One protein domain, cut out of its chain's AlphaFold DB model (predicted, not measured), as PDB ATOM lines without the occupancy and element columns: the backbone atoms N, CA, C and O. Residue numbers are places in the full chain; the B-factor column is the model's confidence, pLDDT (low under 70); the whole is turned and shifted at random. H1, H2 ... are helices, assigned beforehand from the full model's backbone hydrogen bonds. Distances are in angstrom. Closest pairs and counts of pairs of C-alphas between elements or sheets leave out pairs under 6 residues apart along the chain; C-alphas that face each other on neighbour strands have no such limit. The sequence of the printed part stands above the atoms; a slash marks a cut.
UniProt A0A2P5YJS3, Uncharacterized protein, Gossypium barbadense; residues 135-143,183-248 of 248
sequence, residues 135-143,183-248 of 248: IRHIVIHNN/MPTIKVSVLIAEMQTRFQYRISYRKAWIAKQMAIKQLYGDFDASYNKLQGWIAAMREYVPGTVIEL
ATOM      1  N   ILE A 135      -1.930 119.708  74.539       43.41
ATOM      2  CA  ILE A 135      -1.121 120.699  73.832       43.41
ATOM      3  C   ILE A 135      -1.148 120.292  72.361       43.41
ATOM      4  O   ILE A 135      -0.502 119.332  71.945       43.41
ATOM      5  N   ARG A 136      -1.976 120.982  71.577       48.34
ATOM      6  CA  ARG A 136      -2.075 120.774  70.138       48.34
ATOM      7  C   ARG A 136      -0.928 121.554  69.523       48.34
ATOM      8  O   ARG A 136      -1.006 122.770  69.376       48.34
ATOM      9  N   HIS A 137       0.158 120.856  69.215       44.00
ATOM     10  CA  HIS A 137       1.216 121.407  68.384       44.00
ATOM     11  C   HIS A 137       0.666 121.554  66.964       44.00
ATOM     12  O   HIS A 137       0.421 120.563  66.284       44.00
ATOM     13  N   ILE A 138       0.419 122.792  66.536       47.72
ATOM     14  CA  ILE A 138       0.097 123.107  65.144       47.72
ATOM     15  C   ILE A 138       1.380 123.653  64.529       47.72
ATOM     16  O   ILE A 138       1.780 124.782  64.809       47.72
ATOM     17  N   VAL A 139       2.044 122.830  63.719       44.94
ATOM     18  CA  VAL A 139       3.263 123.216  63.003       44.94
ATOM     19  C   VAL A 139       2.855 123.757  61.636       44.94
ATOM     20  O   VAL A 139       2.372 123.012  60.785       44.94
ATOM     21  N   ILE A 140       3.023 125.063  61.422       49.25
ATOM     22  CA  ILE A 140       2.759 125.702  60.128       49.25
ATOM     23  C   ILE A 140       4.099 125.851  59.408       49.25
ATOM     24  O   ILE A 140       4.849 126.787  59.662       49.25
ATOM     25  N   HIS A 141       4.406 124.940  58.484       37.72
ATOM     26  CA  HIS A 141       5.568 125.092  57.609       37.72
ATOM     27  C   HIS A 141       5.270 126.123  56.519       37.72
ATOM     28  O   HIS A 141       4.835 125.784  55.419       37.72
ATOM     29  N   ASN A 142       5.529 127.396  56.808       41.00
ATOM     30  CA  ASN A 142       5.677 128.374  55.743       41.00
ATOM     31  C   ASN A 142       7.051 128.134  55.109       41.00
ATOM     32  O   ASN A 142       8.070 128.225  55.786       41.00
ATOM     33  N   ASN A 143       7.099 127.791  53.822       38.78
ATOM     34  CA  ASN A 143       8.351 127.769  53.069       38.78
ATOM     35  C   ASN A 143       8.466 129.096  52.306       38.78
ATOM     36  O   ASN A 143       8.013 129.170  51.159       38.78
ATOM     37  N   MET A 183       4.321 132.949  36.034       63.91
ATOM     38  CA  MET A 183       4.535 134.377  36.301       63.91
ATOM     39  C   MET A 183       5.512 134.685  37.454       63.91
ATOM     40  O   MET A 183       6.335 135.596  37.311       63.91
ATOM     41  N   PRO A 184       5.481 133.951  38.590       68.31
ATOM     42  CA  PRO A 184       6.387 134.212  39.702       68.31
ATOM     43  C   PRO A 184       7.858 133.935  39.354       68.31
ATOM     44  O   PRO A 184       8.741 134.710  39.737       68.31
ATOM     45  N   THR A 185       8.137 132.876  38.591       75.94
ATOM     46  CA  THR A 185       9.495 132.339  38.391       75.94
ATOM     47  C   THR A 185      10.217 132.944  37.186       75.94
ATOM     48  O   THR A 185      11.443 132.855  37.083       75.94
ATOM     49  N   ILE A 186       9.495 133.637  36.303       81.50
ATOM     50  CA  ILE A 186      10.065 134.223  35.086       81.50
ATOM     51  C   ILE A 186      11.005 135.387  35.399       81.50
ATOM     52  O   ILE A 186      10.676 136.314  36.140       81.50
ATOM     53  N   LYS A 187      12.193 135.383  34.793       85.06
ATOM     54  CA  LYS A 187      13.151 136.487  34.924       85.06
ATOM     55  C   LYS A 187      12.702 137.693  34.101       85.06
ATOM     56  O   LYS A 187      12.289 137.554  32.956       85.06
ATOM     57  N   VAL A 188      12.879 138.893  34.649       80.62
ATOM     58  CA  VAL A 188      12.510 140.140  33.958       80.62
ATOM     59  C   VAL A 188      13.275 140.329  32.648       80.62
ATOM     60  O   VAL A 188      12.694 140.783  31.673       80.62
ATOM     61  N   SER A 189      14.535 139.898  32.563       83.06
ATOM     62  CA  SER A 189      15.294 139.926  31.305       83.06
ATOM     63  C   SER A 189      14.657 139.095  30.186       83.06
ATOM     64  O   SER A 189      14.731 139.491  29.026       83.06
ATOM     65  N   VAL A 190      14.003 137.980  30.528       85.81
ATOM     66  CA  VAL A 190      13.277 137.140  29.565       85.81
ATOM     67  C   VAL A 190      12.043 137.879  29.056       85.81
ATOM     68  O   VAL A 190      11.858 137.947  27.847       85.81
ATOM     69  N   LEU A 191      11.279 138.531  29.943       83.38
ATOM     70  CA  LEU A 191      10.129 139.362  29.554       83.38
ATOM     71  C   LEU A 191      10.535 140.501  28.612       83.38
ATOM     72  O   LEU A 191       9.862 140.751  27.618       83.38
ATOM     73  N   ILE A 192      11.653 141.176  28.895       82.81
ATOM     74  CA  ILE A 192      12.172 142.248  28.032       82.81
ATOM     75  C   ILE A 192      12.529 141.702  26.647       82.81
ATOM     76  O   ILE A 192      12.122 142.275  25.636       82.81
ATOM     77  N   ALA A 193      13.279 140.598  26.592       84.00
ATOM     78  CA  ALA A 193      13.685 139.987  25.330       84.00
ATOM     79  C   ALA A 193      12.473 139.502  24.523       84.00
ATOM     80  O   ALA A 193      12.416 139.675  23.306       84.00
ATOM     81  N   GLU A 194      11.480 138.930  25.191       84.19
ATOM     82  CA  GLU A 194      10.246 138.471  24.568       84.19
ATOM     83  C   GLU A 194       9.422 139.632  24.005       84.19
ATOM     84  O   GLU A 194       9.003 139.581  22.851       84.19
ATOM     85  N   MET A 195       9.264 140.717  24.763       81.62
ATOM     86  CA  MET A 195       8.546 141.907  24.301       81.62
ATOM     87  C   MET A 195       9.208 142.548  23.087       81.62
ATOM     88  O   MET A 195       8.550 142.901  22.106       81.62
ATOM     89  N   GLN A 196      10.536 142.608  23.110       78.62
ATOM     90  CA  GLN A 196      11.305 143.117  21.989       78.62
ATOM     91  C   GLN A 196      11.223 142.200  20.763       78.62
ATOM     92  O   GLN A 196      11.184 142.688  19.637       78.62
ATOM     93  N   THR A 197      11.204 140.880  20.944       80.06
ATOM     94  CA  THR A 197      11.200 139.928  19.819       80.06
ATOM     95  C   THR A 197       9.814 139.726  19.215       80.06
ATOM     96  O   THR A 197       9.699 139.662  17.993       80.06
ATOM     97  N   ARG A 198       8.764 139.647  20.039       78.81
ATOM     98  CA  ARG A 198       7.387 139.389  19.593       78.81
ATOM     99  C   ARG A 198       6.671 140.651  19.134       78.81
ATOM    100  O   ARG A 198       5.985 140.619  18.119       78.81
ATOM    101  N   PHE A 199       6.858 141.753  19.856       77.06
ATOM    102  CA  PHE A 199       6.102 142.989  19.642       77.06
ATOM    103  C   PHE A 199       6.967 144.146  19.138       77.06
ATOM    104  O   PHE A 199       6.458 145.242  18.939       77.06
ATOM    105  N   GLN A 200       8.274 143.924  18.930       82.50
ATOM    106  CA  GLN A 200       9.231 144.968  18.528       82.50
ATOM    107  C   GLN A 200       9.264 146.166  19.490       82.50
ATOM    108  O   GLN A 200       9.715 147.253  19.135       82.50
ATOM    109  N   TYR A 201       8.830 145.952  20.733       78.69
ATOM    110  CA  TYR A 201       8.706 146.990  21.742       78.69
ATOM    111  C   TYR A 201       9.875 146.894  22.730       78.69
ATOM    112  O   TYR A 201      10.074 145.872  23.391       78.69
ATOM    113  N   ARG A 202      10.704 147.946  22.800       85.06
ATOM    114  CA  ARG A 202      11.841 148.016  23.733       85.06
ATOM    115  C   ARG A 202      11.389 148.618  25.051       85.06
ATOM    116  O   ARG A 202      11.075 149.800  25.123       85.06
ATOM    117  N   ILE A 203      11.473 147.818  26.105       80.81
ATOM    118  CA  ILE A 203      11.153 148.237  27.467       80.81
ATOM    119  C   ILE A 203      12.392 148.291  28.343       80.81
ATOM    120  O   ILE A 203      13.329 147.504  28.189       80.81
ATOM    121  N   SER A 204      12.383 149.215  29.299       87.75
ATOM    122  CA  SER A 204      13.400 149.246  30.342       87.75
ATOM    123  C   SER A 204      13.148 148.145  31.372       87.75
ATOM    124  O   SER A 204      12.016 147.709  31.594       87.75
ATOM    125  N   TYR A 205      14.212 147.736  32.063       85.56
ATOM    126  CA  TYR A 205      14.123 146.748  33.136       85.56
ATOM    127  C   TYR A 205      13.140 147.159  34.236       85.56
ATOM    128  O   TYR A 205      12.340 146.345  34.688       85.56
ATOM    129  N   ARG A 206      13.150 148.440  34.623       85.25
ATOM    130  CA  ARG A 206      12.256 148.976  35.656       85.25
ATOM    131  C   ARG A 206      10.781 148.847  35.261       85.25
ATOM    132  O   ARG A 206       9.989 148.391  36.080       85.25
ATOM    133  N   LYS A 207      10.422 149.185  34.016       83.50
ATOM    134  CA  LYS A 207       9.043 149.053  33.508       83.50
ATOM    135  C   LYS A 207       8.601 147.590  33.470       83.50
ATOM    136  O   LYS A 207       7.537 147.254  33.981       83.50
ATOM    137  N   ALA A 208       9.460 146.708  32.960       83.75
ATOM    138  CA  ALA A 208       9.198 145.271  32.912       83.75
ATOM    139  C   ALA A 208       9.033 144.651  34.313       83.75
ATOM    140  O   ALA A 208       8.158 143.815  34.528       83.75
ATOM    141  N   TRP A 209       9.843 145.084  35.285       86.00
ATOM    142  CA  TRP A 209       9.731 144.655  36.679       86.00
ATOM    143  C   TRP A 209       8.403 145.084  37.307       86.00
ATOM    144  O   TRP A 209       7.717 144.252  37.896       86.00
ATOM    145  N   ILE A 210       8.009 146.351  37.149       83.00
ATOM    146  CA  ILE A 210       6.736 146.863  37.682       83.00
ATOM    147  C   ILE A 210       5.555 146.112  37.059       83.00
ATOM    148  O   ILE A 210       4.692 145.623  37.788       83.00
ATOM    149  N   ALA A 211       5.553 145.939  35.734       82.88
ATOM    150  CA  ALA A 211       4.519 145.182  35.034       82.88
ATOM    151  C   ALA A 211       4.428 143.730  35.541       82.88
ATOM    152  O   ALA A 211       3.330 143.233  35.789       82.88
ATOM    153  N   LYS A 212       5.572 143.070  35.783       83.81
ATOM    154  CA  LYS A 212       5.612 141.728  36.388       83.81
ATOM    155  C   LYS A 212       4.949 141.713  37.772       83.81
ATOM    156  O   LYS A 212       4.136 140.833  38.039       83.81
ATOM    157  N   GLN A 213       5.270 142.673  38.641       80.44
ATOM    158  CA  GLN A 213       4.683 142.757  39.987       80.44
ATOM    159  C   GLN A 213       3.171 143.005  39.939       80.44
ATOM    160  O   GLN A 213       2.414 142.365  40.667       80.44
ATOM    161  N   MET A 214       2.713 143.873  39.037       81.25
ATOM    162  CA  MET A 214       1.287 144.124  38.830       81.25
ATOM    163  C   MET A 214       0.544 142.894  38.295       81.25
ATOM    164  O   MET A 214      -0.569 142.621  38.739       81.25
ATOM    165  N   ALA A 215       1.153 142.127  37.389       79.06
ATOM    166  CA  ALA A 215       0.582 140.876  36.896       79.06
ATOM    167  C   ALA A 215       0.482 139.815  38.008       79.06
ATOM    168  O   ALA A 215      -0.543 139.147  38.128       79.06
ATOM    169  N   ILE A 216       1.505 139.695  38.866       78.12
ATOM    170  CA  ILE A 216       1.470 138.805  40.041       78.12
ATOM    171  C   ILE A 216       0.352 139.227  40.998       78.12
ATOM    172  O   ILE A 216      -0.442 138.382  41.407       78.12
ATOM    173  N   LYS A 217       0.249 140.526  41.307       78.69
ATOM    174  CA  LYS A 217      -0.807 141.070  42.171       78.69
ATOM    175  C   LYS A 217      -2.210 140.844  41.595       78.69
ATOM    176  O   LYS A 217      -3.134 140.574  42.351       78.69
ATOM    177  N   GLN A 218      -2.384 140.927  40.276       75.62
ATOM    178  CA  GLN A 218      -3.665 140.618  39.629       75.62
ATOM    179  C   GLN A 218      -4.010 139.129  39.686       75.62
ATOM    180  O   GLN A 218      -5.162 138.782  39.923       75.62
ATOM    181  N   LEU A 219      -3.027 138.249  39.480       73.50
ATOM    182  CA  LEU A 219      -3.263 136.807  39.406       73.50
ATOM    183  C   LEU A 219      -3.481 136.165  40.783       73.50
ATOM    184  O   LEU A 219      -4.305 135.265  40.913       73.50
ATOM    185  N   TYR A 220      -2.744 136.618  41.800       74.19
ATOM    186  CA  TYR A 220      -2.739 136.015  43.140       74.19
ATOM    187  C   TYR A 220      -3.383 136.897  44.216       74.19
ATOM    188  O   TYR A 220      -3.499 136.483  45.369       74.19
ATOM    189  N   GLY A 221      -3.824 138.100  43.849       78.69
ATOM    190  CA  GLY A 221      -4.305 139.092  44.799       78.69
ATOM    191  C   GLY A 221      -3.172 139.785  45.556       78.69
ATOM    192  O   GLY A 221      -1.982 139.623  45.276       78.69
ATOM    193  N   ASP A 222      -3.559 140.610  46.524       80.44
ATOM    194  CA  ASP A 222      -2.610 141.345  47.352       80.44
ATOM    195  C   ASP A 222      -2.004 140.424  48.425       80.44
ATOM    196  O   ASP A 222      -2.678 140.003  49.376       80.44
ATOM    197  N   PHE A 223      -0.724 140.089  48.252       75.44
ATOM    198  CA  PHE A 223       0.004 139.232  49.182       75.44
ATOM    199  C   PHE A 223       0.130 139.878  50.566       75.44
ATOM    200  O   PHE A 223      -0.039 139.183  51.566       75.44
ATOM    201  N   ASP A 224       0.324 141.198  50.641       75.88
ATOM    202  CA  ASP A 224       0.450 141.906  51.919       75.88
ATOM    203  C   ASP A 224      -0.865 141.845  52.698       75.88
ATOM    204  O   ASP A 224      -0.883 141.569  53.899       75.88
ATOM    205  N   ALA A 225      -1.994 142.027  52.009       75.75
ATOM    206  CA  ALA A 225      -3.311 141.883  52.625       75.75
ATOM    207  C   ALA A 225      -3.546 140.451  53.130       75.75
ATOM    208  O   ALA A 225      -4.062 140.252  54.232       75.75
ATOM    209  N   SER A 226      -3.133 139.452  52.346       73.88
ATOM    210  CA  SER A 226      -3.266 138.036  52.699       73.88
ATOM    211  C   SER A 226      -2.396 137.664  53.905       73.88
ATOM    212  O   SER A 226      -2.872 137.001  54.827       73.88
ATOM    213  N   TYR A 227      -1.156 138.155  53.946       74.00
ATOM    214  CA  TYR A 227      -0.234 137.959  55.062       74.00
ATOM    215  C   TYR A 227      -0.741 138.630  56.340       74.00
ATOM    216  O   TYR A 227      -0.815 137.993  57.389       74.00
ATOM    217  N   ASN A 228      -1.171 139.891  56.256       77.75
ATOM    218  CA  ASN A 228      -1.720 140.615  57.402       77.75
ATOM    219  C   ASN A 228      -2.983 139.942  57.949       77.75
ATOM    220  O   ASN A 228      -3.159 139.835  59.163       77.75
ATOM    221  N   LYS A 229      -3.842 139.425  57.063       79.50
ATOM    222  CA  LYS A 229      -5.016 138.650  57.465       79.50
ATOM    223  C   LYS A 229      -4.599 137.392  58.223       79.50
ATOM    224  O   LYS A 229      -5.123 137.154  59.306       79.50
ATOM    225  N   LEU A 230      -3.634 136.629  57.703       80.25
ATOM    226  CA  LEU A 230      -3.093 135.440  58.369       80.25
ATOM    227  C   LEU A 230      -2.512 135.766  59.754       80.25
ATOM    228  O   LEU A 230      -2.813 135.062  60.714       80.25
ATOM    229  N   GLN A 231      -1.747 136.851  59.882       77.94
ATOM    230  CA  GLN A 231      -1.229 137.312  61.176       77.94
ATOM    231  C   GLN A 231      -2.358 137.613  62.174       77.94
ATOM    232  O   GLN A 231      -2.264 137.239  63.343       77.94
ATOM    233  N   GLY A 232      -3.461 138.210  61.714       85.06
ATOM    234  CA  GLY A 232      -4.660 138.418  62.532       85.06
ATOM    235  C   GLY A 232      -5.295 137.111  63.020       85.06
ATOM    236  O   GLY A 232      -5.644 136.998  64.194       85.06
ATOM    237  N   TRP A 233      -5.388 136.097  62.155       80.88
ATOM    238  CA  TRP A 233      -5.884 134.768  62.540       80.88
ATOM    239  C   TRP A 233      -4.978 134.081  63.565       80.88
ATOM    240  O   TRP A 233      -5.472 133.540  64.552       80.88
ATOM    241  N   ILE A 234      -3.659 134.147  63.370       80.69
ATOM    242  CA  ILE A 234      -2.656 133.621  64.309       80.69
ATOM    243  C   ILE A 234      -2.803 134.284  65.686       80.69
ATOM    244  O   ILE A 234      -2.766 133.600  66.711       80.69
ATOM    245  N   ALA A 235      -3.002 135.603  65.722       82.62
ATOM    246  CA  ALA A 235      -3.212 136.341  66.964       82.62
ATOM    247  C   ALA A 235      -4.508 135.912  67.676       82.62
ATOM    248  O   ALA A 235      -4.472 135.595  68.864       82.62
ATOM    249  N   ALA A 236      -5.622 135.816  66.944       82.75
ATOM    250  CA  ALA A 236      -6.904 135.375  67.495       82.75
ATOM    251  C   ALA A 236      -6.849 133.933  68.035       82.75
ATOM    252  O   ALA A 236      -7.410 133.641  69.089       82.75
ATOM    253  N   MET A 237      -6.131 133.032  67.356       79.75
ATOM    254  CA  MET A 237      -5.931 131.656  67.830       79.75
ATOM    255  C   MET A 237      -5.139 131.597  69.141       79.75
ATOM    256  O   MET A 237      -5.502 130.829  70.031       79.75
ATOM    257  N   ARG A 238      -4.092 132.422  69.290       73.69
ATOM    258  CA  ARG A 238      -3.332 132.520  70.549       73.69
ATOM    259  C   ARG A 238      -4.188 133.018  71.713       73.69
ATOM    260  O   ARG A 238      -3.960 132.595  72.842       73.69
ATOM    261  N   GLU A 239      -5.144 133.907  71.449       77.00
ATOM    262  CA  GLU A 239      -6.060 134.436  72.464       77.00
ATOM    263  C   GLU A 239      -7.135 133.415  72.860       77.00
ATOM    264  O   GLU A 239      -7.396 133.221  74.045       77.00
ATOM    265  N   TYR A 240      -7.731 132.730  71.880       75.69
ATOM    266  CA  TYR A 240      -8.827 131.790  72.124       75.69
ATOM    267  C   TYR A 240      -8.362 130.462  72.743       75.69
ATOM    268  O   TYR A 240      -9.098 129.851  73.517       75.69
ATOM    269  N   VAL A 241      -7.140 130.011  72.428       77.38
ATOM    270  CA  VAL A 241      -6.567 128.758  72.949       77.38
ATOM    271  C   VAL A 241      -5.253 129.050  73.689       77.38
ATOM    272  O   VAL A 241      -4.165 128.923  73.107       77.38
ATOM    273  N   PRO A 242      -5.325 129.441  74.980       61.59
ATOM    274  CA  PRO A 242      -4.140 129.681  75.796       61.59
ATOM    275  C   PRO A 242      -3.339 128.377  75.946       61.59
ATOM    276  O   PRO A 242      -3.828 127.385  76.486       61.59
ATOM    277  N   GLY A 243      -2.107 128.377  75.426       66.75
ATOM    278  CA  GLY A 243      -1.224 127.202  75.352       66.75
ATOM    279  C   GLY A 243      -0.767 126.830  73.936       66.75
ATOM    280  O   GLY A 243       0.094 125.967  73.789       66.75
ATOM    281  N   THR A 244      -1.292 127.489  72.896       66.62
ATOM    282  CA  THR A 244      -0.872 127.252  71.505       66.62
ATOM    283  C   THR A 244       0.552 127.764  71.261       66.62
ATOM    284  O   THR A 244       0.807 128.970  71.311       66.62
ATOM    285  N   VAL A 245       1.483 126.853  70.961       64.56
ATOM    286  CA  VAL A 245       2.838 127.182  70.498       64.56
ATOM    287  C   VAL A 245       2.810 127.254  68.975       64.56
ATOM    288  O   VAL A 245       2.491 126.269  68.317       64.56
ATOM    289  N   ILE A 246       3.111 128.431  68.424       62.09
ATOM    290  CA  ILE A 246       3.188 128.656  66.977       62.09
ATOM    291  C   ILE A 246       4.656 128.891  66.637       62.09
ATOM    292  O   ILE A 246       5.210 129.916  67.044       62.09
ATOM    293  N   GLU A 247       5.254 127.947  65.917       59.34
ATOM    294  CA  GLU A 247       6.561 128.099  65.274       59.34
ATOM    295  C   GLU A 247       6.333 128.599  63.840       59.34
ATOM    296  O   GLU A 247       5.539 128.015  63.101       59.34
ATOM    297  N   LEU A 248       6.965 129.727  63.500       55.56
ATOM    298  CA  LEU A 248       6.914 130.398  62.195       55.56
ATOM    299  C   LEU A 248       8.266 130.284  61.493       55.56
ATOM    300  O   LEU A 248       9.290 130.378  62.210       55.56
TER     301      LEU A 248
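Overview. This is residues 135 to 143 and 183 to 248 of the 248 residues of an uncharacterized protein of Gossypium barbadense (UniProt A0A2P5YJS3). The model is a long, thin rod made of three helices one after another: H3 and H2 follow each other along its length, meeting at a steep angle, and H1 makes the other end, set about perpendicular to H2. H3 stands bare along residues 223 to 233, and at its far end the last residues, 242 to 248, fold back on the same side as the separate stretch 135 to 143. The contacts between helices are few. The printed part has 75 residues with three named helices in the order H1, H2, H3 and no named strand, and its class is all helix. It is extended, with a radius of gyration of the C-alphas of 19.8 A and spans of 61 by 18 by 17 A.

Along the chain. The longest helix, H3, holds residues 223 to 240 and measures 25.7 A from first to last C-alpha; C-alpha 223 is at (0.004, 139.232, 49.182) and C-alpha 240 at (-8.827, 131.790, 72.124). Before it comes H2, residues 205 to 220, 22.4 A long. H1, residues 188 to 199, is 15.9 A long and begins with C-alpha 188 at (12.510, 140.140, 33.958).

Arrangement. H3 touches no helix. H3 and H2 are close but not clearly touching, with 1 pair of C-alphas within 8 A, those of Phe 223 and Lys 217, 7.3 A apart. Their lines stand at a steep tilt of 45 degrees, and they run the same way. H2 touches H1, with 8 pairs of C-alphas within 8 A; the closest C-alphas are those of Trp 209 and Val 188, 6.0 A apart. H2 touches H1 with residues 205 to 212 alone, and H1 touches H2 with residues 188 to 192 alone. The lines of H1 and H2 are about perpendicular, at 84 degrees. H1 and H3 are apart. In H1, H2 and H3 every O i to N i+4 pair is within hydrogen-bond range.

Size, cuts and confidence. The two C-alphas farthest apart are those of Ile 135 and Gln 200, at 61.3 A. Residues 144 to 182 are cut out, and C-alphas 143 and 183 are 18.4 A apart across the cut. The links from H1 to H2, of 5 residues, and from H2 to H3, of 2 residues, are both tight. The printed part ends at Leu 248, the chain's last residue. The mean pLDDT of the printed part is 73.9, and 18 residues are under 70, namely residues 135 to 143, 183 to 184 and 242 to 248.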